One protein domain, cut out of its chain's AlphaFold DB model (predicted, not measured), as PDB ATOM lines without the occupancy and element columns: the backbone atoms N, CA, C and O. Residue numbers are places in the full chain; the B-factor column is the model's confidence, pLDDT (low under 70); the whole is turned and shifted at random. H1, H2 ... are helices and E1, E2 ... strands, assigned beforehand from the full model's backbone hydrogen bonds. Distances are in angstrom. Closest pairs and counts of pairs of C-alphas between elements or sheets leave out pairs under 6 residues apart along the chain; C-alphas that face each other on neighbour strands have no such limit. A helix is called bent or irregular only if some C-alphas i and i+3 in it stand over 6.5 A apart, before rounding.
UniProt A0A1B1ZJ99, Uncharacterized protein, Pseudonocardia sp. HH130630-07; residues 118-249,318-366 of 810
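Overview. This is residues 118 to 249 and 318 to 366 of the 810 residues of an uncharacterized protein of Pseudonocardia sp. HH130630-07 (UniProt A0A1B1ZJ99). A long, twisted antiparallel sheet of six strands, with E4 running most of its length, curls round H5, while H2 and H4 lie on one face of it. The hairpin of E3 and E4 makes one far end of the rod, and E1 and H1 lie toward the other. The printed part has 181 residues, with five named helices and six named strands in the order E1 H1 E2 H2 H3 H4 H5 E3 E4 E5 E6; its class is mixed, helices and strands. The whole is loose, with a radius of gyration of the C-alphas of 19.8 A and spans of 68 by 30 by 30 A.

Arrangement. E1, residues 118 to 121, is an edge strand antiparallel to E4, residues 216 to 244, with N 120 and O 238 within hydrogen-bond range at 2.9 A. H1, residues 124 to 127, only grazes the sheet with its residues 126 to 127. E2, residues 134 to 141, is antiparallel to E6, residues 346 to 359, with N 139 and O 353 at 2.9 A. H2, residues 150 to 159, is on the sheet; its closest C-alphas to E5, residues 318 to 333, are those of Val 158 and Ala 331, 5.7 A apart. H3, residues 166 to 169, only grazes the sheet. H4, residues 171 to 181, touches H2 at Phe 151 and Leu 181, their C-alphas 4.9 A apart, at a shallow tilt of 34 degrees, only just short of steep, opposite ways. H4, on the same face as H2, lies over E3, residues 199 to 210, at a height over the sheet of 9.7 A. H5, residues 185 to 194, is irregular, with C-alphas 188 and 191 7.2 A apart; its closest C-alphas to E4 are those of Met 193 and Thr 231, 4.5 A. E3 and E1 lie on one side of E4, E5 on the other. The antiparallel pairs E3 and E4, E4 and E5, and E5 and E6 have, for instance, N 205 and O 224 at 2.8 A, N 231 and O 328 at 2.9 A, and N 327 and O 350 at 2.8 A. Every O i to N i+4 pair is within range in H2 and H4, and 3 of 6 in H5; H1 and H3 are too short for one.

Along the chain. E1 begins at C-alpha 118 (21.239, 44.452, -7.337). E3 is 33.1 A long, E4 58.1 A, E5 42.6 A and E6 37.8 A. E4 bends by 99 degrees at residue 219. E6 ends at C-alpha 359 (27.707, 43.314, -22.336).

Size, cuts and confidence. The C-alphas farthest apart are those of Pro 212 and Pro 365, 68.5 A. Residues 250 to 317 are not printed, and C-alphas 249 and 318 are 7.5 A apart. The link E5 to E6 is long. The pLDDT is under 70 in 20 residues, among them 334 to 343.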
ATOM      1  N   VAL A 118      20.860  43.038  -7.420       85.69
ATOM      2  CA  VAL A 118      21.239  44.452  -7.337       85.69
ATOM      3  C   VAL A 118      20.448  45.236  -8.370       85.69
ATOM      4  O   VAL A 118      20.499  44.942  -9.561       85.69
ATOM      5  N   ARG A 119      19.719  46.269  -7.944       87.62
ATOM      6  CA  ARG A 119      19.066  47.187  -8.887       87.62
ATOM      7  C   ARG A 119      20.134  47.926  -9.695       87.62
ATOM      8  O   ARG A 119      21.058  48.500  -9.121       87.62
ATOM      9  N   VAL A 120      19.980  47.941 -11.015       87.25
ATOM     10  CA  VAL A 120      20.924  48.589 -11.929       87.25
ATOM     11  C   VAL A 120      20.231  49.576 -12.856       87.25
ATOM     12  O   VAL A 120      19.075  49.406 -13.237       87.25
ATOM     13  N   SER A 121      20.970  50.610 -13.237       84.88
ATOM     14  CA  SER A 121      20.634  51.497 -14.338       84.88
ATOM     15  C   SER A 121      21.341  51.010 -15.594       84.88
ATOM     16  O   SER A 121      22.520  50.657 -15.560       84.88
ATOM     17  N   LEU A 122      20.618  51.033 -16.708       85.50
ATOM     18  CA  LEU A 122      21.138  50.727 -18.035       85.50
ATOM     19  C   LEU A 122      21.183  52.005 -18.873       85.50
ATOM     20  O   LEU A 122      20.371  52.911 -18.672       85.50
ATOM     21  N   ALA A 123      22.108  52.070 -19.830       80.62
ATOM     22  CA  ALA A 123      22.079  53.109 -20.855       80.62
ATOM     23  C   ALA A 123      20.805  52.982 -21.713       80.62
ATOM     24  O   ALA A 123      20.301  51.878 -21.913       80.62
ATOM     25  N   GLU A 124      20.318  54.103 -22.252       80.19
ATOM     26  CA  GLU A 124      19.060  54.209 -23.014       80.19
ATOM     27  C   GLU A 124      18.792  53.046 -24.003       80.19
ATOM     28  O   GLU A 124      17.752  52.398 -23.859       80.19
ATOM     29  N   PRO A 125      19.714  52.663 -24.916       79.62
ATOM     30  CA  PRO A 125      19.457  51.573 -25.867       79.62
ATOM     31  C   PRO A 125      19.295  50.180 -25.226       79.62
ATOM     32  O   PRO A 125      18.761  49.276 -25.854       79.62
ATOM     33  N   PHE A 126      19.719  49.987 -23.975       84.50
ATOM     34  CA  PHE A 126      19.541  48.740 -23.213       84.50
ATOM     35  C   PHE A 126      18.372  48.817 -22.223       84.50
ATOM     36  O   PHE A 126      17.843  47.795 -21.773       84.50
ATOM     37  N   ALA A 127      17.982  50.040 -21.868       84.38
ATOM     38  CA  ALA A 127      16.918  50.353 -20.931       84.38
ATOM     39  C   ALA A 127      15.523  50.154 -21.533       84.38
ATOM     40  O   ALA A 127      14.632  49.632 -20.860       84.38
ATOM     41  N   THR A 128      15.337  50.578 -22.785       82.12
ATOM     42  CA  THR A 128      14.043  50.557 -23.486       82.12
ATOM     43  C   THR A 128      13.965  49.478 -24.564       82.12
ATOM     44  O   THR A 128      12.870  49.033 -24.903       82.12
ATOM     45  N   ARG A 129      15.119  49.019 -25.063       84.19
ATOM     46  CA  ARG A 129      15.261  48.053 -26.161       84.19
ATOM     47  C   ARG A 129      16.169  46.892 -25.767       84.19
ATOM     48  O   ARG A 129      16.667  46.829 -24.639       84.19
ATOM     49  N   LEU A 130      16.371  45.945 -26.686       82.94
ATOM     50  CA  LEU A 130      17.388  44.916 -26.483       82.94
ATOM     51  C   LEU A 130      18.793  45.472 -26.716       82.94
ATOM     52  O   LEU A 130      19.702  45.085 -25.981       82.94
ATOM     53  N   GLY A 131      18.984  46.377 -27.679       79.00
ATOM     54  CA  GLY A 131      20.326  46.783 -28.103       79.00
ATOM     55  C   GLY A 131      21.152  45.539 -28.448       79.00
ATOM     56  O   GLY A 131      20.673  44.644 -29.139       79.00
ATOM     57  N   GLN A 132      22.340  45.406 -27.857       73.88
ATOM     58  CA  GLN A 132      23.193  44.213 -28.013       73.88
ATOM     59  C   GLN A 132      22.814  43.024 -27.132       73.88
ATOM     60  O   GLN A 132      23.530  42.020 -27.108       73.88
ATOM     61  N   SER A 133      21.737  43.127 -26.363       81.50
ATOM     62  CA  SER A 133      21.419  42.104 -25.379       81.50
ATOM     63  C   SER A 133      20.923  40.828 -26.047       81.50
ATOM     64  O   SER A 133      20.007  40.860 -26.869       81.50
ATOM     65  N   SER A 134      21.439  39.679 -25.619       83.38
ATOM     66  CA  SER A 134      20.878  38.383 -25.990       83.38
ATOM     67  C   SER A 134      19.891  37.899 -24.931       83.38
ATOM     68  O   SER A 134      20.086  38.074 -23.730       83.38
ATOM     69  N   ILE A 135      18.790  37.290 -25.372       87.31
ATOM     70  CA  ILE A 135      17.785  36.738 -24.461       87.31
ATOM     71  C   ILE A 135      18.252  35.360 -23.998       87.31
ATOM     72  O   ILE A 135      18.391  34.438 -24.806       87.31
ATOM     73  N   GLU A 136      18.456  35.205 -22.694       85.75
ATOM     74  CA  GLU A 136      18.754  33.913 -22.080       85.75
ATOM     75  C   GLU A 136      17.452  33.164 -21.789       85.75
ATOM     76  O   GLU A 136      17.258  32.019 -22.216       85.75
ATOM     77  N   THR A 137      16.526  33.839 -21.101       88.75
ATOM     78  CA  THR A 137      15.207  33.299 -20.768       88.75
ATOM     79  C   THR A 137      14.119  34.353 -20.912       88.75
ATOM     80  O   THR A 137      14.337  35.546 -20.713       88.75
ATOM     81  N   ALA A 138      12.922  33.892 -21.269       92.88
ATOM     82  CA  ALA A 138      11.728  34.714 -21.338       92.88
ATOM     83  C   ALA A 138      10.530  33.881 -20.896       92.88
ATOM     84  O   ALA A 138      10.293  32.795 -21.436       92.88
ATOM     85  N   THR A 139       9.765  34.393 -19.938       94.75
ATOM     86  CA  THR A 139       8.521  33.768 -19.486       94.75
ATOM     87  C   THR A 139       7.374  34.750 -19.635       94.75
ATOM     88  O   THR A 139       7.547  35.943 -19.416       94.75
ATOM     89  N   LEU A 140       6.210  34.249 -20.040       96.44
ATOM     90  CA  LEU A 140       4.995  35.040 -20.201       96.44
ATOM     91  C   LEU A 140       3.875  34.392 -19.402       96.44
ATOM     92  O   LEU A 140       3.810  33.167 -19.267       96.44
ATOM     93  N   ARG A 141       2.975  35.224 -18.901       96.56
ATOM     94  CA  ARG A 141       1.795  34.854 -18.139       96.56
ATOM     95  C   ARG A 141       0.605  35.657 -18.645       96.56
ATOM     96  O   ARG A 141       0.730  36.790 -19.103       96.56
ATOM     97  N   THR A 142      -0.560  35.033 -18.583       93.81
ATOM     98  CA  THR A 142      -1.838  35.721 -18.783       93.81
ATOM     99  C   THR A 142      -2.116  36.670 -17.608       93.81
ATOM    100  O   THR A 142      -1.503  36.507 -16.550       93.81
ATOM    101  N   PRO A 143      -3.086  37.597 -17.721       89.12
ATOM    102  CA  PRO A 143      -3.496  38.445 -16.597       89.12
ATOM    103  C   PRO A 143      -3.978  37.646 -15.375       89.12
ATOM    104  O   PRO A 143      -3.885  38.116 -14.248       89.12
ATOM    105  N   ALA A 144      -4.441  36.407 -15.583       89.75
ATOM    106  CA  ALA A 144      -4.815  35.470 -14.523       89.75
ATOM    107  C   ALA A 144      -3.609  34.746 -13.877       89.75
ATOM    108  O   ALA A 144      -3.792  33.854 -13.054       89.75
ATOM    109  N   GLY A 145      -2.371  35.066 -14.270       90.81
ATOM    110  CA  GLY A 145      -1.136  34.496 -13.719       90.81
ATOM    111  C   GLY A 145      -0.705  33.145 -14.306       90.81
ATOM    112  O   GLY A 145       0.404  32.678 -14.014       90.81
ATOM    113  N   ALA A 146      -1.530  32.529 -15.160       93.81
ATOM    114  CA  ALA A 146      -1.228  31.246 -15.798       93.81
ATOM    115  C   ALA A 146      -0.125  31.384 -16.868       93.81
ATOM    116  O   ALA A 146      -0.161  32.363 -17.621       93.81
ATOM    117  N   PRO A 147       0.816  30.421 -16.994       95.25
ATOM    118  CA  PRO A 147       1.850  30.440 -18.030       95.25
ATOM    119  C   PRO A 147       1.259  30.555 -19.438       95.25
ATOM    120  O   PRO A 147       0.349  29.815 -19.809       95.25
ATOM    121  N   ALA A 148       1.806  31.461 -20.243       94.94
ATOM    122  CA  ALA A 148       1.342  31.749 -21.590       94.94
ATOM    123  C   ALA A 148       2.444  31.490 -22.624       94.94
ATOM    124  O   ALA A 148       3.624  31.759 -22.404       94.94
ATOM    125  N   ARG A 149       2.047  31.002 -23.802       95.31
ATOM    126  CA  ARG A 149       2.910  30.930 -24.989       95.31
ATOM    127  C   ARG A 149       2.417  31.947 -26.007       95.31
ATOM    128  O   ARG A 149       1.264  31.850 -26.421       95.31
ATOM    129  N   LEU A 150       3.284  32.860 -26.451       94.81
ATOM    130  CA  LEU A 150       2.899  33.947 -27.363       94.81
ATOM    131  C   LEU A 150       2.190  33.431 -28.624       94.81
ATOM    132  O   LEU A 150       1.118  33.917 -28.961       94.81
ATOM    133  N   PHE A 151       2.733  32.391 -29.265       94.88
ATOM    134  CA  PHE A 151       2.104  31.760 -30.431       94.88
ATOM    135  C   PHE A 151       0.660  31.308 -30.177       94.88
ATOM    136  O   PHE A 151      -0.203  31.568 -31.007       94.88
ATOM    137  N   ALA A 152       0.391  30.656 -29.042       94.50
ATOM    138  CA  ALA A 152      -0.955  30.187 -28.720       94.50
ATOM    139  C   ALA A 152      -1.915  31.367 -28.522       94.50
ATOM    140  O   ALA A 152      -3.001  31.367 -29.081       94.50
ATOM    141  N   GLN A 153      -1.470  32.411 -27.818       95.69
ATOM    142  CA  GLN A 153      -2.272  33.612 -27.571       95.69
ATOM    143  C   GLN A 153      -2.581  34.380 -28.864       95.69
ATOM    144  O   GLN A 153      -3.712  34.806 -29.073       95.69
ATOM    145  N   VAL A 154      -1.604  34.508 -29.768       94.62
ATOM    146  CA  VAL A 154      -1.805  35.143 -31.080       94.62
ATOM    147  C   VAL A 154      -2.721  34.302 -31.963       94.62
ATOM    148  O   VAL A 154      -3.640  34.840 -32.570       94.62
ATOM    149  N   ARG A 155      -2.511  32.982 -32.010       93.25
ATOM    150  CA  ARG A 155      -3.398  32.053 -32.717       93.25
ATOM    151  C   ARG A 155      -4.837  32.200 -32.234       93.25
ATOM    152  O   ARG A 155      -5.728  32.309 -33.065       93.25
ATOM    153  N   ASP A 156      -5.059  32.192 -30.922       92.56
ATOM    154  CA  ASP A 156      -6.401  32.252 -30.341       92.56
ATOM    155  C   ASP A 156      -7.049  33.622 -30.609       92.56
ATOM    156  O   ASP A 156      -8.228  33.691 -30.961       92.56
ATOM    157  N   ALA A 157      -6.266  34.708 -30.569       92.75
ATOM    158  CA  ALA A 157      -6.730  36.043 -30.947       92.75
ATOM    159  C   ALA A 157      -7.124  36.140 -32.434       92.75
ATOM    160  O   ALA A 157      -8.133  36.764 -32.757       92.75
ATOM    161  N   VAL A 158      -6.360  35.502 -33.329       91.25
ATOM    162  CA  VAL A 158      -6.675  35.404 -34.765       91.25
ATOM    163  C   VAL A 158      -7.894  34.513 -35.004       91.25
ATOM    164  O   VAL A 158      -8.772  34.878 -35.780       91.25
ATOM    165  N   ALA A 159      -7.990  33.373 -34.315       89.50
ATOM    166  CA  ALA A 159      -9.130  32.465 -34.407       89.50
ATOM    167  C   ALA A 159     -10.438  33.168 -34.020       89.50
ATOM    168  O   ALA A 159     -11.437  33.004 -34.707       89.50
ATOM    169  N   ALA A 160     -10.414  34.008 -32.981       89.69
ATOM    170  CA  ALA A 160     -11.568  34.797 -32.548       89.69
ATOM    171  C   ALA A 160     -12.051  35.824 -33.593       89.69
ATOM    172  O   ALA A 160     -13.177  36.307 -33.510       89.69
ATOM    173  N   GLN A 161     -11.211  36.170 -34.572       87.31
ATOM    174  CA  GLN A 161     -11.531  37.107 -35.654       87.31
ATOM    175  C   GLN A 161     -12.024  36.399 -36.932       87.31
ATOM    176  O   GLN A 161     -12.451  37.053 -37.893       87.31
ATOM    177  N   LEU A 162     -11.972  35.066 -36.957       86.06
ATOM    178  CA  LEU A 162     -12.290  34.229 -38.106       86.06
ATOM    179  C   LEU A 162     -13.478  33.301 -37.806       86.06
ATOM    180  O   LEU A 162     -13.750  32.991 -36.646       86.06
ATOM    181  N   PRO A 163     -14.190  32.823 -38.840       83.62
ATOM    182  CA  PRO A 163     -15.165  31.758 -38.660       83.62
ATOM    183  C   PRO A 163     -14.532  30.491 -38.047       83.62
ATOM    184  O   PRO A 163     -13.357  30.192 -38.299       83.62
ATOM    185  N   PRO A 164     -15.295  29.703 -37.267       81.62
ATOM    186  CA  PRO A 164     -14.816  28.429 -36.741       81.62
ATOM    187  C   PRO A 164     -14.310  27.504 -37.859       81.62
ATOM    188  O   PRO A 164     -14.914  27.410 -38.923       81.62
ATOM    189  N   GLY A 165     -13.192  26.813 -37.620       76.31
ATOM    190  CA  GLY A 165     -12.602  25.870 -38.579       76.31
ATOM    191  C   GLY A 165     -11.706  26.490 -39.661       76.31
ATOM    192  O   GLY A 165     -10.952  25.753 -40.293       76.31
ATOM    193  N   THR A 166     -11.678  27.820 -39.833       81.56
ATOM    194  CA  THR A 166     -10.841  28.477 -40.861       81.56
ATOM    195  C   THR A 166      -9.348  28.166 -40.713       81.56
ATOM    196  O   THR A 166      -8.679  27.910 -41.706       81.56
ATOM    197  N   LEU A 167      -8.815  28.114 -39.487       79.44
ATOM    198  CA  LEU A 167      -7.400  27.777 -39.260       79.44
ATOM    199  C   LEU A 167      -7.028  26.347 -39.687       79.44
ATOM    200  O   LEU A 167      -5.868  26.099 -39.999       79.44
ATOM    201  N   ALA A 168      -7.982  25.412 -39.677       79.62
ATOM    202  CA  ALA A 168      -7.755  24.051 -40.161       79.62
ATOM    203  C   ALA A 168      -7.835  23.974 -41.695       79.62
ATOM    204  O   ALA A 168      -7.149  23.154 -42.299       79.62
ATOM    205  N   HIS A 169      -8.648  24.840 -42.309       78.62
ATOM    206  CA  HIS A 169      -8.798  24.960 -43.763       78.62
ATOM    207  C   HIS A 169      -7.612  25.673 -44.426       78.62
ATOM    208  O   HIS A 169      -7.229  25.319 -45.537       78.62
ATOM    209  N   ASP A 170      -6.997  26.641 -43.738       77.94
ATOM    210  CA  ASP A 170      -5.842  27.399 -44.232       77.94
ATOM    211  C   ASP A 170      -4.547  27.061 -43.456       77.94
ATOM    212  O   ASP A 170      -4.181  27.746 -42.489       77.94
ATOM    213  N   PRO A 171      -3.800  26.017 -43.874       78.94
ATOM    214  CA  PRO A 171      -2.552  25.637 -43.217       78.94
ATOM    215  C   PRO A 171      -1.434  26.673 -43.409       78.94
ATOM    216  O   PRO A 171      -0.461  26.656 -42.650       78.94
ATOM    217  N   LEU A 172      -1.537  27.579 -44.389       77.56
ATOM    218  CA  LEU A 172      -0.508  28.590 -44.645       77.56
ATOM    219  C   LEU A 172      -0.524  29.672 -43.567       77.56
ATOM    220  O   LEU A 172       0.542  30.039 -43.069       77.56
ATOM    221  N   LEU A 173      -1.711  30.114 -43.137       80.00
ATOM    222  CA  LEU A 173      -1.844  31.034 -42.003       80.00
ATOM    223  C   LEU A 173      -1.193  30.446 -40.743       80.00
ATOM    224  O   LEU A 173      -0.411  31.117 -40.062       80.00
ATOM    225  N   TRP A 174      -1.465  29.171 -40.453       83.56
ATOM    226  CA  TRP A 174      -0.847  28.471 -39.327       83.56
ATOM    227  C   TRP A 174       0.680  28.458 -39.417       83.56
ATOM    228  O   TRP A 174       1.370  28.841 -38.468       83.56
ATOM    229  N   GLN A 175       1.209  28.032 -40.566       81.75
ATOM    230  CA  GLN A 175       2.647  27.963 -40.810       81.75
ATOM    231  C   GLN A 175       3.304  29.340 -40.679       81.75
ATOM    232  O   GLN A 175       4.381  29.443 -40.090       81.75
ATOM    233  N   GLN A 176       2.656  30.401 -41.163       81.19
ATOM    234  CA  GLN A 176       3.164  31.769 -41.074       81.19
ATOM    235  C   GLN A 176       3.226  32.262 -39.620       81.19
ATOM    236  O   GLN A 176       4.257  32.797 -39.199       81.19
ATOM    237  N   LEU A 177       2.174  32.040 -38.823       86.25
ATOM    238  CA  LEU A 177       2.173  32.375 -37.395       86.25
ATOM    239  C   LEU A 177       3.224  31.559 -36.631       86.25
ATOM    240  O   LEU A 177       3.977  32.102 -35.821       86.25
ATOM    241  N   TRP A 178       3.334  30.262 -36.922       87.19
ATOM    242  CA  TRP A 178       4.290  29.374 -36.264       87.19
ATOM    243  C   TRP A 178       5.739  29.757 -36.583       87.19
ATOM    244  O   TRP A 178       6.572  29.848 -35.675       87.19
ATOM    245  N   LYS A 179       6.032  30.053 -37.858       83.06
ATOM    246  CA  LYS A 179       7.355  30.481 -38.339       83.06
ATOM    247  C   LYS A 179       7.839  31.750 -37.639       83.06
ATOM    248  O   LYS A 179       9.042  31.907 -37.465       83.06
ATOM    249  N   ASN A 180       6.937  32.635 -37.226       84.00
ATOM    250  CA  ASN A 180       7.317  33.888 -36.578       84.00
ATOM    251  C   ASN A 180       7.288  33.816 -35.046       84.00
ATOM    252  O   ASN A 180       8.121  34.444 -34.400       84.00
ATOM    253  N   LEU A 181       6.362  33.053 -34.452       91.75
ATOM    254  CA  LEU A 181       6.014  33.225 -33.036       91.75
ATOM    255  C   LEU A 181       6.236  31.991 -32.151       91.75
ATOM    256  O   LEU A 181       6.189  32.100 -30.925       91.75
ATOM    257  N   ALA A 182       6.464  30.806 -32.725       88.44
ATOM    258  CA  ALA A 182       6.554  29.575 -31.941       88.44
ATOM    259  C   ALA A 182       7.901  29.417 -31.214       88.44
ATOM    260  O   ALA A 182       8.973  29.593 -31.797       88.44
ATOM    261  N   GLY A 183       7.855  28.984 -29.949       88.56
ATOM    262  CA  GLY A 183       9.049  28.697 -29.147       88.56
ATOM    263  C   GLY A 183       9.912  29.941 -28.936       88.56
ATOM    264  O   GLY A 183       9.402  30.971 -28.514       88.56
ATOM    265  N   LYS A 184      11.208  29.849 -29.252       86.56
ATOM    266  CA  LYS A 184      12.156  30.975 -29.182       86.56
ATOM    267  C   LYS A 184      12.135  31.878 -30.427       86.56
ATOM    268  O   LYS A 184      12.881  32.841 -30.482       86.56
ATOM    269  N   ARG A 185      11.306  31.605 -31.446       84.06
ATOM    270  CA  ARG A 185      11.321  32.378 -32.709       84.06
ATOM    271  C   ARG A 185      10.921  33.839 -32.525       84.06
ATOM    272  O   ARG A 185      11.516  34.710 -33.152       84.06
ATOM    273  N   TRP A 186       9.982  34.106 -31.620       87.56
ATOM    274  CA  TRP A 186       9.576  35.476 -31.311       87.56
ATOM    275  C   TRP A 186      10.659  36.271 -30.571       87.56
ATOM    276  O   TRP A 186      10.593  37.494 -30.573       87.56
ATOM    277  N   TRP A 187      11.678  35.623 -29.988       87.06
ATOM    278  CA  TRP A 187      12.805  36.324 -29.354       87.06
ATOM    279  C   TRP A 187      13.528  37.213 -30.365       87.06
ATOM    280  O   TRP A 187      13.797  38.371 -30.077       87.06
ATOM    281  N   GLY A 188      13.721  36.718 -31.594       78.69
ATOM    282  CA  GLY A 188      14.280  37.505 -32.698       78.69
ATOM    283  C   GLY A 188      13.338  38.580 -33.254       78.69
ATOM    284  O   GLY A 188      13.710  39.296 -34.178       78.69
ATOM    285  N   LYS A 189      12.108  38.676 -32.737       85.00
ATOM    286  CA  LYS A 189      11.128  39.720 -33.065       85.00
ATOM    287  C   LYS A 189      10.910  40.695 -31.911       85.00
ATOM    288  O   LYS A 189      10.205  41.676 -32.107       85.00
ATOM    289  N   LEU A 190      11.492  40.445 -30.736       88.00
ATOM    290  CA  LEU A 190      11.232  41.255 -29.552       88.00
ATOM    291  C   LEU A 190      11.727  42.696 -29.722       88.00
ATOM    292  O   LEU A 190      11.037  43.594 -29.265       88.00
ATOM    293  N   ASP A 191      12.837  42.934 -30.421       82.56
ATOM    294  CA  ASP A 191      13.295  44.309 -30.674       82.56
ATOM    295  C   ASP A 191      12.288  45.096 -31.533       82.56
ATOM    296  O   ASP A 191      11.878  46.189 -31.163       82.56
ATOM    297  N   ALA A 192      11.740  44.467 -32.583       81.31
ATOM    298  CA  ALA A 192      10.637  45.038 -33.360       81.31
ATOM    299  C   ALA A 192       9.354  45.217 -32.528       81.31
ATOM    300  O   ALA A 192       8.610  46.163 -32.742       81.31
ATOM    301  N   MET A 193       9.076  44.331 -31.565       90.38
ATOM    302  CA  MET A 193       7.940  44.501 -30.650       90.38
ATOM    303  C   MET A 193       8.155  45.662 -29.671       90.38
ATOM    304  O   MET A 193       7.181  46.316 -29.314       90.38
ATOM    305  N   LEU A 194       9.389  45.886 -29.205       87.94
ATOM    306  CA  LEU A 194       9.761  46.988 -28.307       87.94
ATOM    307  C   LEU A 194       9.768  48.345 -29.017       87.94
ATOM    308  O   LEU A 194       9.698  49.378 -28.352       87.94
ATOM    309  N   ASP A 195       9.830  48.337 -30.347       79.81
ATOM    310  CA  ASP A 195       9.669  49.538 -31.148       79.81
ATOM    311  C   ASP A 195       8.259  50.133 -31.004       79.81
ATOM    312  O   ASP A 195       7.289  49.450 -30.658       79.81
ATOM    313  N   ARG A 196       8.138  51.434 -31.279       74.12
ATOM    314  CA  ARG A 196       6.886  52.184 -31.111       74.12
ATOM    315  C   ARG A 196       5.736  51.582 -31.920       74.12
ATOM    316  O   ARG A 196       4.615  51.512 -31.408       74.12
ATOM    317  N   ASP A 197       6.028  51.159 -33.145       72.56
ATOM    318  CA  ASP A 197       5.043  50.632 -34.095       72.56
ATOM    319  C   ASP A 197       4.776  49.131 -33.882       72.56
ATOM    320  O   ASP A 197       3.745  48.593 -34.296       72.56
ATOM    321  N   GLY A 198       5.655  48.464 -33.130       82.88
ATOM    322  CA  GLY A 198       5.566  47.048 -32.821       82.88
ATOM    323  C   GLY A 198       5.871  46.135 -34.008       82.88
ATOM    324  O   GLY A 198       6.194  46.542 -35.121       82.88
ATOM    325  N   PHE A 199       5.734  44.836 -33.767       86.12
ATOM    326  CA  PHE A 199       5.832  43.814 -34.796       86.12
ATOM    327  C   PHE A 199       4.460  43.590 -35.437       86.12
ATOM    328  O   PHE A 199       3.538  43.116 -34.765       86.12
ATOM    329  N   SER A 200       4.335  43.877 -36.734       83.88
ATOM    330  CA  SER A 200       3.129  43.593 -37.512       83.88
ATOM    331  C   SER A 200       3.278  42.331 -38.371       83.88
ATOM    332  O   SER A 200       4.350  41.990 -38.881       83.88
ATOM    333  N   LEU A 201       2.180  41.591 -38.508       82.19
ATOM    334  CA  LEU A 201       2.051  40.451 -39.404       82.19
ATOM    335  C   LEU A 201       0.722  40.546 -40.128       82.19
ATOM    336  O   LEU A 201      -0.336  40.666 -39.511       82.19
ATOM    337  N   GLN A 202       0.787  40.414 -41.446       77.19
ATOM    338  CA  GLN A 202      -0.387  40.350 -42.291       77.19
ATOM    339  C   GLN A 202      -0.434  39.040 -43.055       77.19
ATOM    340  O   GLN A 202       0.581  38.532 -43.540       77.19
ATOM    341  N   ALA A 203      -1.637  38.492 -43.143       76.31
ATOM    342  CA  ALA A 203      -1.896  37.251 -43.842       76.31
ATOM    343  C   ALA A 203      -3.218  37.352 -44.599       76.31
ATOM    344  O   ALA A 203      -4.221  37.832 -44.066       76.31
ATOM    345  N   THR A 204      -3.222  36.875 -45.839       77.94
ATOM    346  CA  THR A 204      -4.457  36.640 -46.587       77.94
ATOM    347  C   THR A 204      -4.935  35.233 -46.272       77.94
ATOM    348  O   THR A 204      -4.185  34.278 -46.448       77.94
ATOM    349  N   VAL A 205      -6.173  35.122 -45.807       78.94
ATOM    350  CA  VAL A 205      -6.776  33.889 -45.307       78.94
ATOM    351  C   VAL A 205      -7.877  33.437 -46.246       78.94
ATOM    352  O   VAL A 205      -8.716  34.247 -46.654       78.94
ATOM    353  N   ARG A 206      -7.889  32.143 -46.561       80.62
ATOM    354  CA  ARG A 206      -8.968  31.502 -47.315       80.62
ATOM    355  C   ARG A 206     -10.081  31.086 -46.368       80.62
ATOM    356  O   ARG A 206      -9.889  30.250 -45.488       80.62
ATOM    357  N   ILE A 207     -11.249  31.690 -46.537       79.00
ATOM    358  CA  ILE A 207     -12.446  31.366 -45.769       79.00
ATOM    359  C   ILE A 207     -13.368  30.546 -46.668       79.00
ATOM    360  O   ILE A 207     -13.794  31.074 -47.696       79.00
ATOM    361  N   PRO A 208     -13.711  29.305 -46.291       76.81
ATOM    362  CA  PRO A 208     -14.627  28.504 -47.086       76.81
ATOM    363  C   PRO A 208     -15.998  29.184 -47.138       76.81
ATOM    364  O   PRO A 208     -16.551  29.568 -46.102       76.81
ATOM    365  N   GLU A 209     -16.559  29.351 -48.336       78.62
ATOM    366  CA  GLU A 209     -17.941  29.806 -48.480       78.62
ATOM    367  C   GLU A 209     -18.893  28.694 -48.051       78.62
ATOM    368  O   GLU A 209     -18.788  27.551 -48.494       78.62
ATOM    369  N   ILE A 210     -19.821  29.022 -47.153       77.19
ATOM    370  CA  ILE A 210     -20.788  28.068 -46.617       77.19
ATOM    371  C   ILE A 210     -22.088  28.212 -47.406       77.19
ATOM    372  O   ILE A 210     -22.706  29.276 -47.408       77.19
ATOM    373  N   GLY A 211     -22.493  27.139 -48.087       71.50
ATOM    374  CA  GLY A 211     -23.724  27.094 -48.868       71.50
ATOM    375  C   GLY A 211     -24.987  26.938 -48.004       71.50
ATOM    376  O   GLY A 211     -24.889  26.792 -46.782       71.50
ATOM    377  N   PRO A 212     -26.183  26.887 -48.626       59.66
ATOM    378  CA  PRO A 212     -27.493  26.863 -47.948       59.66
ATOM    379  C   PRO A 212     -27.797  25.681 -46.999       59.66
ATOM    380  O   PRO A 212     -28.935  25.524 -46.575       59.66
ATOM    381  N   GLY A 213     -26.820  24.851 -46.632       69.75
ATOM    382  CA  GLY A 213     -26.978  23.725 -45.702       69.75
ATOM    383  C   GLY A 213     -25.878  23.629 -44.645       69.75
ATOM    384  O   GLY A 213     -25.690  22.565 -44.068       69.75
ATOM    385  N   GLY A 214     -25.094  24.694 -44.431       69.56
ATOM    386  CA  GLY A 214     -23.949  24.649 -43.511       69.56
ATOM    387  C   GLY A 214     -22.728  23.904 -44.068       69.56
ATOM    388  O   GLY A 214     -21.745  23.718 -43.357       69.56
ATOM    389  N   VAL A 215     -22.774  23.489 -45.339       72.12
ATOM    390  CA  VAL A 215     -21.704  22.745 -46.019       72.12
ATOM    391  C   VAL A 215     -20.829  23.712 -46.814       72.12
ATOM    392  O   VAL A 215     -21.346  24.570 -47.531       72.12
ATOM    393  N   ALA A 216     -19.508  23.568 -46.695       70.50
ATOM    394  CA  ALA A 216     -18.548  24.336 -47.483       70.50
ATOM    395  C   ALA A 216     -18.714  24.045 -48.985       70.50
ATOM    396  O   ALA A 216     -18.785  22.884 -49.390       70.50
ATOM    397  N   VAL A 217     -18.761  25.092 -49.809       75.38
ATOM    398  CA  VAL A 217     -18.826  24.996 -51.270       75.38
ATOM    399  C   VAL A 217     -17.403  24.776 -51.804       75.38
ATOM    400  O   VAL A 217     -16.559  25.665 -51.662       75.38
ATOM    401  N   PRO A 218     -17.094  23.617 -52.416       68.50
ATOM    402  CA  PRO A 218     -15.743  23.332 -52.894       68.50
ATOM    403  C   PRO A 218     -15.277  24.352 -53.942       68.50
ATOM    404  O   PRO A 218     -15.963  24.582 -54.935       68.50
ATOM    405  N   GLY A 219     -14.097  24.942 -53.731       69.44
ATOM    406  CA  GLY A 219     -13.479  25.895 -54.663       69.44
ATOM    407  C   GLY A 219     -13.998  27.335 -54.581       69.44
ATOM    408  O   GLY A 219     -13.488  28.190 -55.301       69.44
ATOM    409  N   ALA A 220     -14.960  27.627 -53.702       75.81
ATOM    410  CA  ALA A 220     -15.507  28.967 -53.497       75.81
ATOM    411  C   ALA A 220     -14.941  29.619 -52.219       75.81
ATOM    412  O   ALA A 220     -15.672  30.014 -51.319       75.81
ATOM    413  N   ASP A 221     -13.618  29.708 -52.091       77.81
ATOM    414  CA  ASP A 221     -13.017  30.375 -50.933       77.81
ATOM    415  C   ASP A 221     -13.103  31.903 -51.076       77.81
ATOM    416  O   ASP A 221     -12.684  32.484 -52.081       77.81
ATOM    417  N   ARG A 222     -13.573  32.585 -50.031       76.88
ATOM    418  CA  ARG A 222     -13.472  34.042 -49.909       76.88
ATOM    419  C   ARG A 222     -12.146  34.414 -49.263       76.88
ATOM    420  O   ARG A 222     -11.781  33.883 -48.217       76.88
ATOM    421  N   LEU A 223     -11.436  35.370 -49.856       77.00
ATOM    422  CA  LEU A 223     -10.190  35.889 -49.293       77.00
ATOM    423  C   LEU A 223     -10.472  36.999 -48.280       77.00
ATOM    424  O   LEU A 223     -11.205  37.949 -48.572       77.00
ATOM    425  N   ARG A 224      -9.841  36.908 -47.110       74.69
ATOM    426  CA  ARG A 224      -9.918  37.918 -46.048       74.69
ATOM    427  C   ARG A 224      -8.525  38.268 -45.541       74.69
ATOM    428  O   ARG A 224      -7.708  37.377 -45.345       74.69
ATOM    429  N   ARG A 225      -8.247  39.550 -45.300       80.19
ATOM    430  CA  ARG A 225      -6.974  39.982 -44.696       80.19
ATOM    431  C   ARG A 225      -7.082  39.916 -43.174       80.19
ATOM    432  O   ARG A 225      -8.034  40.442 -42.597       80.19
ATOM    433  N   ILE A 226      -6.107  39.280 -42.539       82.75
ATOM    434  CA  ILE A 226      -5.890  39.326 -41.095       82.75
ATOM    435  C   ILE A 226      -4.647  40.149 -40.829       82.75
ATOM    436  O   ILE A 226      -3.631  40.001 -41.510       82.75
ATOM    437  N   GLU A 227      -4.745  40.979 -39.806       85.81
ATOM    438  CA  GLU A 227      -3.669  41.822 -39.338       85.81
ATOM    439  C   GLU A 227      -3.445  41.593 -37.849       85.81
ATOM    440  O   GLU A 227      -4.388  41.556 -37.052       85.81
ATOM    441  N   VAL A 228      -2.187  41.385 -37.484       89.00
ATOM    442  CA  VAL A 228      -1.748  41.142 -36.117       89.00
ATOM    443  C   VAL A 228      -0.661  42.150 -35.794       89.00
ATOM    444  O   VAL A 228       0.379  42.142 -36.440       89.00
ATOM    445  N   TRP A 229      -0.870  42.955 -34.759       90.50
ATOM    446  CA  TRP A 229       0.148  43.830 -34.184       90.50
ATOM    447  C   TRP A 229       0.538  43.347 -32.798       90.50
ATOM    448  O   TRP A 229      -0.322  43.045 -31.967       90.50
ATOM    449  N   ILE A 230       1.837  43.297 -32.538       93.69
ATOM    450  CA  ILE A 230       2.398  42.873 -31.261       93.69
ATOM    451  C   ILE A 230       3.366  43.945 -30.785       93.69
ATOM    452  O   ILE A 230       4.421  44.138 -31.381       93.69
ATOM    453  N   THR A 231       3.028  44.615 -29.690       94.12
ATOM    454  CA  THR A 231       3.921  45.566 -29.019       94.12
ATOM    455  C   THR A 231       4.423  44.973 -27.712       94.12
ATOM    456  O   THR A 231       3.727  44.197 -27.059       94.12
ATOM    457  N   ALA A 232       5.634  45.331 -27.317       94.38
ATOM    458  CA  ALA A 232       6.254  44.964 -26.061       94.38
ATOM    459  C   ALA A 232       6.744  46.226 -25.355       94.38
ATOM    460  O   ALA A 232       7.066  47.230 -25.982       94.38
ATOM    461  N   ARG A 233       6.807  46.178 -24.030       93.75
ATOM    462  CA  ARG A 233       7.468  47.193 -23.210       93.75
ATOM    463  C   ARG A 233       8.246  46.500 -22.115       93.75
ATOM    464  O   ARG A 233       7.707  45.596 -21.475       93.75
ATOM    465  N   LEU A 234       9.479  46.934 -21.893       91.81
ATOM    466  CA  LEU A 234      10.207  46.572 -20.686       91.81
ATOM    467  C   LEU A 234       9.546  47.298 -19.511       91.81
ATOM    468  O   LEU A 234       9.313  48.506 -19.565       91.81
ATOM    469  N   VAL A 235       9.159  46.532 -18.498       85.31
ATOM    470  CA  VAL A 235       8.502  47.021 -17.284       85.31
ATOM    471  C   VAL A 235       9.365  46.663 -16.081       85.31
ATOM    472  O   VAL A 235      10.191  45.756 -16.155       85.31
ATOM    473  N   ASP A 236       9.179  47.390 -14.985       85.94
ATOM    474  CA  ASP A 236       9.993  47.285 -13.772       85.94
ATOM    475  C   ASP A 236      11.463  47.707 -13.953       85.94
ATOM    476  O   ASP A 236      11.975  47.934 -15.056       85.94
ATOM    477  N   ASP A 237      12.142  47.835 -12.816       85.44
ATOM    478  CA  ASP A 237      13.562  48.151 -12.768       85.44
ATOM    479  C   ASP A 237      14.416  46.958 -13.197       85.44
ATOM    480  O   ASP A 237      14.143  45.813 -12.828       85.44
ATOM    481  N   ALA A 238      15.497  47.242 -13.922       89.94
ATOM    482  CA  ALA A 238      16.504  46.246 -14.247       89.94
ATOM    483  C   ALA A 238      17.250  45.798 -12.978       89.94
ATOM    484  O   ALA A 238      17.634  46.616 -12.133       89.94
ATOM    485  N   ARG A 239      17.475  44.489 -12.852       90.62
ATOM    486  CA  ARG A 239      18.212  43.886 -11.737       90.62
ATOM    487  C   ARG A 239      19.346  43.025 -12.258       90.62
ATOM    488  O   ARG A 239      19.111  42.126 -13.059       90.62
ATOM    489  N   LEU A 240      20.556  43.292 -11.794       89.38
ATOM    490  CA  LEU A 240      21.703  42.422 -11.991       89.38
ATOM    491  C   LEU A 240      21.539  41.196 -11.098       89.38
ATOM    492  O   LEU A 240      21.438  41.327  -9.877       89.38
ATOM    493  N   LEU A 241      21.485  40.028 -11.732       84.94
ATOM    494  CA  LEU A 241      21.482  38.735 -11.059       84.94
ATOM    495  C   LEU A 241      22.919  38.300 -10.760       84.94
ATOM    496  O   LEU A 241      23.259  37.982  -9.629       84.94
ATOM    497  N   ASP A 242      23.760  38.303 -11.792       81.06
ATOM    498  CA  ASP A 242      25.159  37.887 -11.765       81.06
ATOM    499  C   ASP A 242      25.871  38.354 -13.045       81.06
ATOM    500  O   ASP A 242      25.233  38.770 -14.013       81.06
ATOM    501  N   SER A 243      27.199  38.266 -13.068       79.19
ATOM    502  CA  SER A 243      28.015  38.508 -14.264       79.19
ATOM    503  C   SER A 243      28.688  37.207 -14.696       79.19
ATOM    504  O   SER A 243      29.100  36.394 -13.866       79.19
ATOM    505  N   THR A 244      28.804  36.997 -16.003       71.62
ATOM    506  CA  THR A 244      29.359  35.781 -16.590       71.62
ATOM    507  C   THR A 244      30.456  36.070 -17.602       71.62
ATOM    508  O   THR A 244      30.284  36.901 -18.480       71.62
ATOM    509  N   THR A 245      31.573  35.346 -17.539       66.25
ATOM    510  CA  THR A 245      32.668  35.492 -18.520       66.25
ATOM    511  C   THR A 245      32.594  34.485 -19.667       66.25
ATOM    512  O   THR A 245      33.293  34.638 -20.663       66.25
ATOM    513  N   ALA A 246      31.736  33.460 -19.581       57.06
ATOM    514  CA  ALA A 246      31.626  32.454 -20.650       57.06
ATOM    515  C   ALA A 246      30.594  32.788 -21.727       57.06
ATOM    516  O   ALA A 246      30.511  32.075 -22.729       57.06
ATOM    517  N   ALA A 247      29.787  33.829 -21.528       58.25
ATOM    518  CA  ALA A 247      28.945  34.346 -22.590       58.25
ATOM    519  C   ALA A 247      29.723  35.431 -23.334       58.25
ATOM    520  O   ALA A 247      29.796  36.575 -22.898       58.25
ATOM    521  N   GLY A 248      30.308  35.042 -24.467       57.19
ATOM    522  CA  GLY A 248      30.690  35.995 -25.496       57.19
ATOM    523  C   GLY A 248      29.454  36.332 -26.318       57.19
ATOM    524  O   GLY A 248      28.867  35.440 -26.938       57.19
ATOM    525  N   GLN A 249      29.033  37.590 -26.322       62.00
ATOM    526  CA  GLN A 249      27.951  38.022 -27.199       62.00
ATOM    527  C   GLN A 249      28.526  38.359 -28.558       62.00
ATOM    528  O   GLN A 249      29.533  39.048 -28.647       62.00
ATOM    529  N   SER A 318      29.338  39.079 -19.858       83.62
ATOM    530  CA  SER A 318      27.993  39.642 -19.880       83.62
ATOM    531  C   SER A 318      27.393  39.699 -18.482       83.62
ATOM    532  O   SER A 318      27.535  38.772 -17.694       83.62
ATOM    533  N   ASP A 319      26.650  40.757 -18.211       87.25
ATOM    534  CA  ASP A 319      25.794  40.916 -17.049       87.25
ATOM    535  C   ASP A 319      24.434  40.260 -17.321       87.25
ATOM    536  O   ASP A 319      23.786  40.525 -18.336       87.25
ATOM    537  N   ARG A 320      23.986  39.383 -16.424       88.88
ATOM    538  CA  ARG A 320      22.668  38.740 -16.478       88.88
ATOM    539  C   ARG A 320      21.662  39.651 -15.798       88.88
ATOM    540  O   ARG A 320      21.620  39.761 -14.575       88.88
ATOM    541  N   ILE A 321      20.854  40.319 -16.608       91.19
ATOM    542  CA  ILE A 321      19.882  41.313 -16.174       91.19
ATOM    543  C   ILE A 321      18.469  40.743 -16.234       91.19
ATOM    544  O   ILE A 321      17.967  40.414 -17.312       91.19
ATOM    545  N   ALA A 322      17.801  40.685 -15.085       92.62
ATOM    546  CA  ALA A 322      16.372  40.434 -14.990       92.62
ATOM    547  C   ALA A 322      15.575  41.731 -15.165       92.62
ATOM    548  O   ALA A 322      15.902  42.760 -14.573       92.62
ATOM    549  N   GLN A 323      14.505  41.672 -15.956       93.00
ATOM    550  CA  GLN A 323      13.556  42.773 -16.111       93.00
ATOM    551  C   GLN A 323      12.168  42.252 -16.491       93.00
ATOM    552  O   GLN A 323      12.041  41.218 -17.152       93.00
ATOM    553  N   GLY A 324      11.115  42.956 -16.081       93.62
ATOM    554  CA  GLY A 324       9.756  42.650 -16.502       93.62
ATOM    555  C   GLY A 324       9.531  42.974 -17.983       93.62
ATOM    556  O   GLY A 324      10.180  43.844 -18.569       93.62
ATOM    557  N   VAL A 325       8.582  42.286 -18.615       95.19
ATOM    558  CA  VAL A 325       8.106  42.614 -19.965       95.19
ATOM    559  C   VAL A 325       6.588  42.530 -20.032       95.19
ATOM    560  O   VAL A 325       5.986  41.586 -19.526       95.19
ATOM    561  N   ARG A 326       5.960  43.497 -20.700       96.38
ATOM    562  CA  ARG A 326       4.533  43.479 -21.026       96.38
ATOM    563  C   ARG A 326       4.349  43.433 -22.531       96.38
ATOM    564  O   ARG A 326       4.772  44.357 -23.219       96.38
ATOM    565  N   ILE A 327       3.688  42.396 -23.033       96.88
ATOM    566  CA  ILE A 327       3.378  42.210 -24.454       96.88
ATOM    567  C   ILE A 327       1.883  42.436 -24.682       96.88
ATOM    568  O   ILE A 327       1.048  41.820 -24.026       96.88
ATOM    569  N   THR A 328       1.533  43.298 -25.632       96.94
ATOM    570  CA  THR A 328       0.161  43.499 -26.104       96.94
ATOM    571  C   THR A 328       0.024  42.959 -27.519       96.94
ATOM    572  O   THR A 328       0.697  43.427 -28.431       96.94
ATOM    573  N   VAL A 329      -0.886  42.011 -27.712       95.94
ATOM    574  CA  VAL A 329      -1.286  41.481 -29.017       95.94
ATOM    575  C   VAL A 329      -2.618  42.103 -29.404       95.94
ATOM    576  O   VAL A 329      -3.558  42.100 -28.612       95.94
ATOM    577  N   THR A 330      -2.714  42.592 -30.633       93.62
ATOM    578  CA  THR A 330      -3.948  43.087 -31.240       93.62
ATOM    579  C   THR A 330      -4.151  42.367 -32.565       93.62
ATOM    580  O   THR A 330      -3.311  42.478 -33.449       93.62
ATOM    581  N   ALA A 331      -5.244  41.622 -32.710       91.44
ATOM    582  CA  ALA A 331      -5.605  40.941 -33.949       91.44
ATOM    583  C   ALA A 331      -6.900  41.531 -34.508       91.44
ATOM    584  O   ALA A 331      -7.880  41.702 -33.780       91.44
ATOM    585  N   ARG A 332      -6.919  41.818 -35.807       88.31
ATOM    586  CA  ARG A 332      -8.086  42.348 -36.508       88.31
ATOM    587  C   ARG A 332      -8.266  41.627 -37.832       88.31
ATOM    588  O   ARG A 332      -7.319  41.471 -38.599       88.31
ATOM    589  N   ALA A 333      -9.500  41.243 -38.128       80.06
ATOM    590  CA  ALA A 333      -9.870  40.850 -39.473       80.06
ATOM    591  C   ALA A 333     -10.434  42.039 -40.257       80.06
ATOM    592  O   ALA A 333     -11.399  42.678 -39.832       80.06
ATOM    593  N   GLY A 334      -9.856  42.307 -41.428       65.56
ATOM    594  CA  GLY A 334     -10.436  43.211 -42.419       65.56
ATOM    595  C   GLY A 334     -11.737  42.651 -43.005       65.56
ATOM    596  O   GLY A 334     -12.201  41.575 -42.627       65.56
ATOM    597  N   GLY A 335     -12.353  43.380 -43.925       54.84
ATOM    598  CA  GLY A 335     -13.389  42.856 -44.812       54.84
ATOM    599  C   GLY A 335     -12.712  42.109 -45.966       54.84
ATOM    600  O   GLY A 335     -11.595  41.612 -45.800       54.84
ATOM    601  N   GLY A 336     -13.356  42.010 -47.133       51.34
ATOM    602  CA  GLY A 336     -12.689  41.497 -48.342       51.34
ATOM    603  C   GLY A 336     -11.381  42.247 -48.651       51.34
ATOM    604  O   GLY A 336     -11.067  43.242 -48.005       51.34
ATOM    605  N   LEU A 337     -10.612  41.809 -49.655       44.25
ATOM    606  CA  LEU A 337      -9.280  42.365 -49.979       44.25
ATOM    607  C   LEU A 337      -9.228  43.912 -50.113       44.25
ATOM    608  O   LEU A 337      -8.152  44.491 -50.011       44.25
ATOM    609  N   LEU A 338     -10.380  44.561 -50.326       41.09
ATOM    610  CA  LEU A 338     -10.570  46.006 -50.502       41.09
ATOM    611  C   LEU A 338     -11.402  46.684 -49.396       41.09
ATOM    612  O   LEU A 338     -11.683  47.875 -49.489       41.09
ATOM    613  N   ASP A 339     -11.830  45.950 -48.371       42.94
ATOM    614  CA  ASP A 339     -12.774  46.445 -47.373       42.94
ATOM    615  C   ASP A 339     -12.114  46.478 -45.985       42.94
ATOM    616  O   ASP A 339     -11.582  45.480 -45.495       42.94
ATOM    617  N   ARG A 340     -12.112  47.642 -45.326       47.25
ATOM    618  CA  ARG A 340     -11.600  47.786 -43.952       47.25
ATOM    619  C   ARG A 340     -12.720  47.402 -42.994       47.25
ATOM    620  O   ARG A 340     -13.413  48.257 -42.454       47.25
ATOM    621  N   GLY A 341     -12.896  46.099 -42.808       50.50
ATOM    622  CA  GLY A 341     -13.955  45.523 -41.984       50.50
ATOM    623  C   GLY A 341     -14.063  46.194 -40.614       50.50
ATOM    624  O   GLY A 341     -13.056  46.505 -39.979       50.50
ATOM    625  N   THR A 342     -15.296  46.413 -40.164       51.72
ATOM    626  CA  THR A 342     -15.689  47.116 -38.930       51.72
ATOM    627  C   THR A 342     -15.561  46.274 -37.656       51.72
ATOM    628  O   THR A 342     -15.951  46.728 -36.582       51.72
ATOM    629  N   ALA A 343     -15.021  45.053 -37.750       65.06
ATOM    630  CA  ALA A 343     -14.878  44.160 -36.605       65.06
ATOM    631  C   ALA A 343     -13.959  44.775 -35.539       65.06
ATOM    632  O   ALA A 343     -12.855  45.245 -35.838       65.06
ATOM    633  N   ALA A 344     -14.428  44.766 -34.287       80.69
ATOM    634  CA  ALA A 344     -13.629  45.200 -33.152       80.69
ATOM    635  C   ALA A 344     -12.392  44.292 -33.019       80.69
ATOM    636  O   ALA A 344     -12.522  43.067 -33.122       80.69
ATOM    637  N   PRO A 345     -11.195  44.861 -32.807       87.94
ATOM    638  CA  PRO A 345      -9.982  44.069 -32.683       87.94
ATOM    639  C   PRO A 345     -10.002  43.228 -31.400       87.94
ATOM    640  O   PRO A 345     -10.409  43.701 -30.338       87.94
ATOM    641  N   THR A 346      -9.496  41.998 -31.479       92.62
ATOM    642  CA  THR A 346      -9.211  41.178 -30.298       92.62
ATOM    643  C   THR A 346      -7.899  41.648 -29.690       92.62
ATOM    644  O   THR A 346      -6.872  41.652 -30.370       92.62
ATOM    645  N   ARG A 347      -7.909  42.010 -28.404       94.69
ATOM    646  CA  ARG A 347      -6.713  42.441 -27.675       94.69
ATOM    647  C   ARG A 347      -6.380  41.476 -26.542       94.69
ATOM    648  O   ARG A 347      -7.242  41.156 -25.731       94.69
ATOM    649  N   VAL A 348      -5.115  41.071 -26.459       95.25
ATOM    650  CA  VAL A 348      -4.567  40.228 -25.387       95.25
ATOM    651  C   VAL A 348      -3.361  40.936 -24.780       95.25
ATOM    652  O   VAL A 348      -2.512  41.443 -25.507       95.25
ATOM    653  N   VAL A 349      -3.277  40.979 -23.452       96.62
ATOM    654  CA  VAL A 349      -2.121  41.521 -22.724       96.62
ATOM    655  C   VAL A 349      -1.482  40.392 -21.931       96.62
ATOM    656  O   VAL A 349      -2.183  39.639 -21.260       96.62
ATOM    657  N   LEU A 350      -0.165  40.267 -22.039       97.06
ATOM    658  CA  LEU A 350       0.647  39.271 -21.356       97.06
ATOM    659  C   LEU A 350       1.714  39.992 -20.540       97.06
ATOM    660  O   LEU A 350       2.402  40.866 -21.066       97.06
ATOM    661  N   ASP A 351       1.871  39.595 -19.287       96.56
ATOM    662  CA  ASP A 351       2.943  40.066 -18.414       96.56
ATOM    663  C   ASP A 351       3.988  38.964 -18.263       96.56
ATOM    664  O   ASP A 351       3.677  37.774 -18.337       96.56
ATOM    665  N   GLY A 352       5.244  39.327 -18.071       94.12
ATOM    666  CA  GLY A 352       6.328  38.365 -18.089       94.12
ATOM    667  C   GLY A 352       7.623  38.889 -17.508       94.12
ATOM    668  O   GLY A 352       7.714  40.029 -17.064       94.12
ATOM    669  N   SER A 353       8.635  38.032 -17.546       93.69
ATOM    670  CA  SER A 353      10.002  38.366 -17.166       93.69
ATOM    671  C   SER A 353      10.981  37.924 -18.244       93.69
ATOM    672  O   SER A 353      10.785  36.904 -18.915       93.69
ATOM    673  N   LEU A 354      12.039  38.710 -18.402       93.81
ATOM    674  CA  LEU A 354      13.170  38.455 -19.273       93.81
ATOM    675  C   LEU A 354      14.431  38.383 -18.422       93.81
ATOM    676  O   LEU A 354      14.643  39.243 -17.571       93.81
ATOM    677  N   VAL A 355      15.282  37.401 -18.703       91.50
ATOM    678  CA  VAL A 355      16.697  37.459 -18.333       91.50
ATOM    679  C   VAL A 355      17.480  37.682 -19.611       91.50
ATOM    680  O   VAL A 355      17.412  36.882 -20.552       91.50
ATOM    681  N   ARG A 356      18.180  38.809 -19.649       90.94
ATOM    682  CA  ARG A 356      18.978  39.264 -20.778       90.94
ATOM    683  C   ARG A 356      20.437  39.228 -20.378       90.94
ATOM    684  O   ARG A 356      20.785  39.661 -19.289       90.94
ATOM    685  N   LEU A 357      21.281  38.746 -21.266       88.19
ATOM    686  CA  LEU A 357      22.709  38.979 -21.179       88.19
ATOM    687  C   LEU A 357      22.945  40.369 -21.773       88.19
ATOM    688  O   LEU A 357      22.496  40.637 -22.885       88.19
ATOM    689  N   VAL A 358      23.596  41.256 -21.041       87.81
ATOM    690  CA  VAL A 358      24.009  42.595 -21.484       87.81
ATOM    691  C   VAL A 358      25.536  42.612 -21.464       87.81
ATOM    692  O   VAL A 358      26.088  42.032 -20.534       87.81
ATOM    693  N   PRO A 359      26.251  43.231 -22.418       82.69
ATOM    694  CA  PRO A 359      27.707  43.314 -22.336       82.69
ATOM    695  C   PRO A 359      28.172  43.851 -20.976       82.69
ATOM    696  O   PRO A 359      27.572  44.785 -20.434       82.69
ATOM    697  N   ALA A 360      29.217  43.242 -20.412       79.44
ATOM    698  CA  ALA A 360      29.700  43.607 -19.085       79.44
ATOM    699  C   ALA A 360      30.136  45.083 -19.021       79.44
ATOM    700  O   ALA A 360      30.747  45.615 -19.952       79.44
ATOM    701  N   GLY A 361      29.831  45.750 -17.904       76.06
ATOM    702  CA  GLY A 361      30.218  47.147 -17.667       76.06
ATOM    703  C   GLY A 361      29.251  48.190 -18.237       76.06
ATOM    704  O   GLY A 361      29.515  49.387 -18.138       76.06
ATOM    705  N   ILE A 362      28.121  47.756 -18.805       82.75
ATOM    706  CA  ILE A 362      27.010  48.641 -19.189       82.75
ATOM    707  C   ILE A 362      26.073  48.890 -18.000       82.75
ATOM    708  O   ILE A 362      25.530  49.988 -17.848       82.75
ATOM    709  N   ALA A 363      25.867  47.878 -17.154       84.44
ATOM    710  CA  ALA A 363      25.002  47.978 -15.992       84.44
ATOM    711  C   ALA A 363      25.702  48.726 -14.849       84.44
ATOM    712  O   ALA A 363      26.760  48.320 -14.375       84.44
ATOM    713  N   THR A 364      25.094  49.818 -14.380       82.75
ATOM    714  CA  THR A 364      25.599  50.585 -13.232       82.75
ATOM    715  C   THR A 364      24.719  50.335 -12.007       82.75
ATOM    716  O   THR A 364      23.516  50.590 -12.094       82.75
ATOM    717  N   PRO A 365      25.259  49.880 -10.861       80.44
ATOM    718  CA  PRO A 365      24.486  49.743  -9.626       80.44
ATOM    719  C   PRO A 365      23.816  51.055  -9.204       80.44
ATOM    720  O   PRO A 365      24.448  52.113  -9.212       80.44
ATOM    721  N   VAL A 366      22.542  50.990  -8.812       79.00
ATOM    722  CA  VAL A 366      21.800  52.138  -8.270       79.00
ATOM    723  C   VAL A 366      21.914  52.120  -6.740       79.00
ATOM    724  O   VAL A 366      21.522  51.120  -6.132       79.00
TER     725      VAL A 366